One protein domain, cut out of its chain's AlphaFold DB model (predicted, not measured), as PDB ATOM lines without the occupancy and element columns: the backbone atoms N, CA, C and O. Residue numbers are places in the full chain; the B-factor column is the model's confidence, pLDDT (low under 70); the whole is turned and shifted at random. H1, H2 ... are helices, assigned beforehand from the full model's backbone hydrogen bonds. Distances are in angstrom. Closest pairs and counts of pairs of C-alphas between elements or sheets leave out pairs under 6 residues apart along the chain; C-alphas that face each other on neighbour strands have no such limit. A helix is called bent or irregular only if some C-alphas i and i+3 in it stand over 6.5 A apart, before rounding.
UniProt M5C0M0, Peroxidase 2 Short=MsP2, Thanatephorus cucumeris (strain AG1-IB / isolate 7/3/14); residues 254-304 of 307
ATOM      1  N   PRO A 254     133.222 119.082 109.375       95.12
ATOM      2  CA  PRO A 254     132.195 118.076 109.663       95.12
ATOM      3  C   PRO A 254     132.234 116.887 108.698       95.12
ATOM      4  O   PRO A 254     132.084 115.741 109.119       95.12
ATOM      5  N   GLU A 255     132.482 117.144 107.417       96.81
ATOM      6  CA  GLU A 255     132.563 116.143 106.359       96.81
ATOM      7  C   GLU A 255     133.770 115.226 106.563       96.81
ATOM      8  O   GLU A 255     133.633 114.005 106.479       96.81
ATOM      9  N   PHE A 256     134.934 115.786 106.908       94.94
ATOM     10  CA  PHE A 256     136.122 115.003 107.244       94.94
ATOM     11  C   PHE A 256     135.891 114.117 108.479       94.94
ATOM     12  O   PHE A 256     136.205 112.921 108.470       94.94
ATOM     13  N   HIS A 257     135.288 114.664 109.540       93.31
ATOM     14  CA  HIS A 257     134.957 113.885 110.736       93.31
ATOM     15  C   HIS A 257     133.931 112.787 110.451       93.31
ATOM     16  O   HIS A 257     134.095 111.656 110.909       93.31
ATOM     17  N   LYS A 258     132.915 113.076 109.637       96.19
ATOM     18  CA  LYS A 258     131.960 112.066 109.183       96.19
ATOM     19  C   LYS A 258     132.662 110.963 108.392       96.19
ATOM     20  O   LYS A 258     132.483 109.788 108.697       96.19
ATOM     21  N   TRP A 259     133.500 111.324 107.422       97.06
ATOM     22  CA  TRP A 259     134.211 110.356 106.589       97.06
ATOM     23  C   TRP A 259     135.127 109.451 107.423       97.06
ATOM     24  O   TRP A 259     135.122 108.235 107.240       97.06
ATOM     25  N   THR A 260     135.872 110.013 108.377       95.94
ATOM     26  CA  THR A 260     136.735 109.226 109.276       95.94
ATOM     27  C   THR A 260     135.936 108.307 110.200       95.94
ATOM     28  O   THR A 260     136.357 107.173 110.423       95.94
ATOM     29  N   ALA A 261     134.769 108.744 110.684       94.31
ATOM     30  CA  ALA A 261     133.865 107.921 111.485       94.31
ATOM     31  C   ALA A 261     133.218 106.779 110.680       94.31
ATOM     32  O   ALA A 261     133.062 105.671 111.203       94.31
ATOM     33  N   ASP A 262     132.868 107.031 109.418       96.25
ATOM     34  CA  ASP A 262     132.297 106.035 108.504       96.25
ATOM     35  C   ASP A 262     133.348 105.015 108.034       96.25
ATOM     36  O   ASP A 262     133.024 103.857 107.780       96.25
ATOM     37  N   ASN A 263     134.620 105.424 107.974       96.44
ATOM     38  CA  ASN A 263     135.756 104.605 107.537       96.44
ATOM     39  C   ASN A 263     136.691 104.209 108.695       96.44
ATOM     40  O   ASN A 263     137.890 103.965 108.483       96.44
ATOM     41  N   ALA A 264     136.155 104.153 109.918       95.62
ATOM     42  CA  ALA A 264     136.908 103.833 111.125       95.62
ATOM     43  C   ALA A 264     137.615 102.472 111.007       95.62
ATOM     44  O   ALA A 264     137.039 101.479 110.552       95.62
ATOM     45  N   ILE A 265     138.878 102.413 111.440       95.56
ATOM     46  CA  ILE A 265     139.619 101.152 111.520       95.56
ATOM     47  C   ILE A 265     138.956 100.254 112.567       95.56
ATOM     48  O   ILE A 265     138.709 100.684 113.692       95.56
ATOM     49  N   LYS A 266     138.687  98.993 112.215       93.81
ATOM     50  CA  LYS A 266     138.193  98.010 113.181       93.81
ATOM     51  C   LYS A 266     139.321  97.649 114.140       93.81
ATOM     52  O   LYS A 266     140.323  97.073 113.728       93.81
ATOM     53  N   LEU A 267     139.139  97.991 115.408       92.00
ATOM     54  CA  LEU A 267     140.076  97.693 116.484       92.00
ATOM     55  C   LEU A 267     139.499  96.595 117.378       92.00
ATOM     56  O   LEU A 267     138.289  96.527 117.578       92.00
ATOM     57  N   ASN A 268     140.375  95.761 117.933       92.31
ATOM     58  CA  ASN A 268     140.014  94.763 118.932       92.31
ATOM     59  C   ASN A 268     140.872  94.987 120.180       92.31
ATOM     60  O   ASN A 268     141.970  94.445 120.289       92.31
ATOM     61  N   ILE A 269     140.401  95.855 121.078       89.75
ATOM     62  CA  ILE A 269     141.097  96.202 122.321       89.75
ATOM     63  C   ILE A 269     140.238  95.708 123.493       89.75
ATOM     64  O   ILE A 269     139.120  96.206 123.664       89.75
ATOM     65  N   PRO A 270     140.724  94.744 124.297       91.69
ATOM     66  CA  PRO A 270     139.982  94.233 125.445       91.69
ATOM     67  C   PRO A 270     139.581  95.343 126.425       91.69
ATOM     68  O   PRO A 270     140.373  96.232 126.731       91.69
ATOM     69  N   GLY A 271     138.349  95.275 126.939       92.31
ATOM     70  CA  GLY A 271     137.838  96.212 127.946       92.31
ATOM     71  C   GLY A 271     137.297  97.542 127.407       92.31
ATOM     72  O   GLY A 271     136.895  98.380 128.208       92.31
ATOM     73  N   MET A 272     137.254  97.741 126.084       92.88
ATOM     74  CA  MET A 272     136.641  98.925 125.463       92.88
ATOM     75  C   MET A 272     135.250  98.625 124.900       92.88
ATOM     76  O   MET A 272     135.003  97.540 124.371       92.88
ATOM     77  N   SER A 273     134.348  99.606 124.983       94.81
ATOM     78  CA  SER A 273     133.027  99.519 124.358       94.81
ATOM     79  C   SER A 273     133.117  99.630 122.826       94.81
ATOM     80  O   SER A 273     134.093 100.182 122.301       94.81
ATOM     81  N   PRO A 274     132.101  99.158 122.078       92.56
ATOM     82  CA  PRO A 274     132.039  99.338 120.626       92.56
ATOM     83  C   PRO A 274     132.178 100.802 120.179       92.56
ATOM     84  O   PRO A 274     132.828 101.087 119.174       92.56
ATOM     85  N   GLU A 275     131.617 101.740 120.941       92.94
ATOM     86  CA  GLU A 275     131.678 103.179 120.668       92.94
ATOM     87  C   GLU A 275     133.104 103.709 120.835       92.94
ATOM     88  O   GLU A 275     133.609 104.397 119.950       92.94
ATOM     89  N   GLN A 276     133.785 103.320 121.917       92.25
ATOM     90  CA  GLN A 276     135.182 103.693 122.163       92.25
ATOM     91  C   GLN A 276     136.119 103.125 121.090       92.25
ATOM     92  O   GLN A 276     137.042 103.807 120.635       92.25
ATOM     93  N   LEU A 277     135.880 101.883 120.653       92.06
ATOM     94  CA  LEU A 277     136.631 101.261 119.560       92.06
ATOM     95  C   LEU A 277     136.404 102.000 118.237       92.06
ATOM     96  O   LEU A 277     137.362 102.223 117.497       92.06
ATOM     97  N   LYS A 278     135.166 102.425 117.953       92.62
ATOM     98  CA  LYS A 278     134.836 103.208 116.755       92.62
ATOM     99  C   LYS A 278     135.495 104.587 116.778       92.62
ATOM    100  O   LYS A 278     136.081 104.988 115.775       92.62
ATOM    101  N   GLU A 279     135.455 105.285 117.910       92.31
ATOM    102  CA  GLU A 279     136.102 106.591 118.084       92.31
ATOM    103  C   GLU A 279     137.621 106.495 117.879       92.31
ATOM    104  O   GLU A 279     138.196 107.228 117.071       92.31
ATOM    105  N   LYS A 280     138.279 105.523 118.528       91.62
ATOM    106  CA  LYS A 280     139.717 105.275 118.340       91.62
ATOM    107  C   LYS A 280     140.052 104.846 116.913       91.62
ATOM    108  O   LYS A 280     141.074 105.269 116.377       91.62
ATOM    109  N   GLY A 281     139.196 104.043 116.286       93.94
ATOM    110  CA  GLY A 281     139.339 103.628 114.894       93.94
ATOM    111  C   GLY A 281     139.263 104.799 113.913       93.94
ATOM    112  O   GLY A 281     140.033 104.842 112.952       93.94
ATOM    113  N   ALA A 282     138.375 105.764 114.164       94.56
ATOM    114  CA  ALA A 282     138.258 106.995 113.385       94.56
ATOM    115  C   ALA A 282     139.481 107.905 113.582       94.56
ATOM    116  O   ALA A 282     140.050 108.401 112.610       94.56
ATOM    117  N   ALA A 283     139.944 108.058 114.827       91.56
ATOM    118  CA  ALA A 283     141.158 108.810 115.135       91.56
ATOM    119  C   ALA A 283     142.404 108.193 114.472       91.56
ATOM    120  O   ALA A 283     143.222 108.923 113.915       91.56
ATOM    121  N   LEU A 284     142.524 106.857 114.462       92.06
ATOM    122  CA  LEU A 284     143.612 106.157 113.773       92.06
ATOM    123  C   LEU A 284     143.542 106.370 112.258       92.06
ATOM    124  O   LEU A 284     144.567 106.621 111.628       92.06
ATOM    125  N   ARG A 285     142.339 106.319 111.670       93.62
ATOM    126  CA  ARG A 285     142.141 106.610 110.245       93.62
ATOM    127  C   ARG A 285     142.612 108.023 109.895       93.62
ATOM    128  O   ARG A 285     143.332 108.191 108.915       93.62
ATOM    129  N   ALA A 286     142.236 109.019 110.697       91.62
ATOM    130  CA  ALA A 286     142.696 110.395 110.520       91.62
ATOM    131  C   ALA A 286     144.227 110.494 110.635       91.62
ATOM    132  O   ALA A 286     144.876 111.117 109.795       91.62
ATOM    133  N   ALA A 287     144.814 109.819 111.628       90.12
ATOM    134  CA  ALA A 287     146.256 109.810 111.841       90.12
ATOM    135  C   ALA A 287     147.033 109.144 110.696       90.12
ATOM    136  O   ALA A 287     148.125 109.598 110.373       90.12
ATOM    137  N   GLN A 288     146.478 108.118 110.046       90.88
ATOM    138  CA  GLN A 288     147.081 107.494 108.862       90.88
ATOM    139  C   GLN A 288     147.104 108.425 107.644       90.88
ATOM    140  O   GLN A 288     148.042 108.352 106.857       90.88
ATOM    141  N   LEU A 289     146.103 109.298 107.490       90.81
ATOM    142  CA  LEU A 289     146.068 110.279 106.400       90.81
ATOM    143  C   LEU A 289     147.042 111.441 106.628       90.81
ATOM    144  O   LEU A 289     147.693 111.891 105.693       90.81
ATOM    145  N   VAL A 290     147.133 111.931 107.867       89.19
ATOM    146  CA  VAL A 290     147.932 113.120 108.218       89.19
ATOM    147  C   VAL A 290     149.368 112.757 108.633       89.19
ATOM    148  O   VAL A 290     150.262 113.598 108.624       89.19
ATOM    149  N   GLY A 291     149.606 111.505 109.029       85.06
ATOM    150  CA  GLY A 291     150.879 111.024 109.578       85.06
ATOM    151  C   GLY A 291     151.108 111.372 111.056       85.06
ATOM    152  O   GLY A 291     152.201 111.147 111.576       85.06
ATOM    153  N   ARG A 292     150.110 111.944 111.748       78.38
ATOM    154  CA  ARG A 292     150.158 112.321 113.174       78.38
ATOM    155  C   ARG A 292     148.789 112.180 113.827       78.38
ATOM    156  O   ARG A 292     147.770 112.399 113.179       78.38
ATOM    157  N   TRP A 293     148.765 111.891 115.125       80.19
ATOM    158  CA  TRP A 293     147.523 111.934 115.894       80.19
ATOM    159  C   TRP A 293     146.997 113.370 116.027       80.19
ATOM    160  O   TRP A 293     147.805 114.303 116.069       80.19
ATOM    161  N   PRO A 294     145.672 113.570 116.174       71.62
ATOM    162  CA  PRO A 294     145.084 114.900 116.369       71.62
ATOM    163  C   PRO A 294     145.664 115.682 117.557       71.62
ATOM    164  O   PRO A 294     145.696 116.906 117.536       71.62
ATOM    165  N   SER A 295     146.171 114.984 118.578       71.19
ATOM    166  CA  SER A 295     146.861 115.577 119.731       71.19
ATOM    167  C   SER A 295     148.247 116.153 119.408       71.19
ATOM    168  O   SER A 295     148.887 116.727 120.282       71.19
ATOM    169  N   GLY A 296     148.759 115.959 118.189       61.09
ATOM    170  CA  GLY A 296     150.116 116.328 117.784       61.09
ATOM    171  C   GLY A 296     151.212 115.384 118.298       61.09
ATOM    172  O   GLY A 296     152.369 115.515 117.884       61.09
ATOM    173  N   LEU A 297     150.872 114.418 119.160       57.06
ATOM    174  CA  LEU A 297     151.808 113.429 119.692       57.06
ATOM    175  C   LEU A 297     152.145 112.369 118.638       57.06
ATOM    176  O   LEU A 297     151.283 111.854 117.926       57.06
ATOM    177  N   PHE A 298     153.429 112.030 118.565       48.22
ATOM    178  CA  PHE A 298     153.916 110.872 117.827       48.22
ATOM    179  C   PHE A 298     153.991 109.711 118.821       48.22
ATOM    180  O   PHE A 298     155.042 109.463 119.403       48.22
ATOM    181  N   ASP A 299     152.866 109.054 119.102       43.34
ATOM    182  CA  ASP A 299     152.908 107.884 119.977       43.34
ATOM    183  C   ASP A 299     153.539 106.708 119.223       43.34
ATOM    184  O   ASP A 299     152.965 106.159 118.278       43.34
ATOM    185  N   LEU A 300     154.712 106.283 119.701       40.19
ATOM    186  CA  LEU A 300     155.435 105.050 119.340       40.19
ATOM    187  C   LEU A 300     154.613 103.759 119.556       40.19
ATOM    188  O   LEU A 300     155.098 102.658 119.312       40.19
ATOM    189  N   ILE A 301     153.354 103.872 119.982       40.72
ATOM    190  CA  ILE A 301     152.464 102.755 120.314       40.72
ATOM    191  C   ILE A 301     152.012 101.983 119.059       40.72
ATOM    192  O   ILE A 301     151.628 100.821 119.165       40.72
ATOM    193  N   SER A 302     152.144 102.548 117.851       39.03
ATOM    194  CA  SER A 302     151.836 101.800 116.617       39.03
ATOM    195  C   SER A 302     152.752 100.588 116.384       39.03
ATOM    196  O   SER A 302     152.308  99.622 115.768       39.03
ATOM    197  N   ALA A 303     153.968 100.573 116.945       34.25
ATOM    198  CA  ALA A 303     154.858  99.412 116.877       34.25
ATOM    199  C   ALA A 303     154.460  98.276 117.843       34.25
ATOM    200  O   ALA A 303     154.854  97.136 117.628       34.25
ATOM    201  N   ALA A 304     153.661  98.562 118.878       35.72
ATOM    202  CA  ALA A 304     153.270  97.584 119.899       35.72
ATOM    203  C   ALA A 304     151.874  96.973 119.673       35.72
ATOM    204  O   ALA A 304     151.489  96.052 120.381       35.72
TER     205      ALA A 304
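What this domain is: This is residues 254 to 304 of the 307 residues of the protein "Peroxidase 2 Short=MsP2" of Thanatephorus cucumeris (strain AG1-IB / isolate 7/3/14) (UniProt M5C0M0). One long helix, H2, makes the core, and the shorter H1 packs steeply on it, with Ala 261 of H1 at Ala 282 of H2. The chain folds back through a long loop, residues 263 to 273, from the end of H1 to the start of H2, and beyond H2 a short link, residues 291 to 299, leads to the tiny helix H3, which touches neither of the others and lies within the low-confidence residues 296 to 304. The printed part has 51 residues with three named helices, in the order H1, H2, H3, and no named strand; the class is all helix. It is compact, with a radius of gyration of the C-alphas of 11.0 A, and spans 29 by 24 by 14 A.

Where its parts are: H2, the longest helix, holds residues 274 to 290 and measures 24.4 A from C-alpha 274 at (132.039, 99.338, 120.626) to C-alpha 290 at (147.932, 113.120, 108.218). H1, residues 254 to 262, is 12.1 A long and begins at C-alpha 254 at (132.195, 118.076, 109.663). H3, residues 300 to 303, is neither bent nor irregular, but only just: C-alphas 300 and 303 are 6.2 A apart.

How they stand to each other: H2 and H1 touch, and their closest C-alphas, those of Ala 282 and Ala 261, are 4.9 A apart. They run opposite ways at a steep tilt of 63 degrees. H3 is apart from both H1 and H2. In H1 and H2 every O i to N i+4 pair is within hydrogen-bond range; H3, with 4 residues, is too short for such a pair, and its one O i to N i+3 pair is within range.

The domain as a whole: The two C-alphas farthest apart, those of Pro 254 and Ala 304, are 31.1 A apart. The printed part has no cut. The link from H1 to H2, 11 residues, is long; that from H2 to H3, 9 residues, is short. The mean pLDDT of the printed part is 83.1, and residues 296 to 304 are under 70.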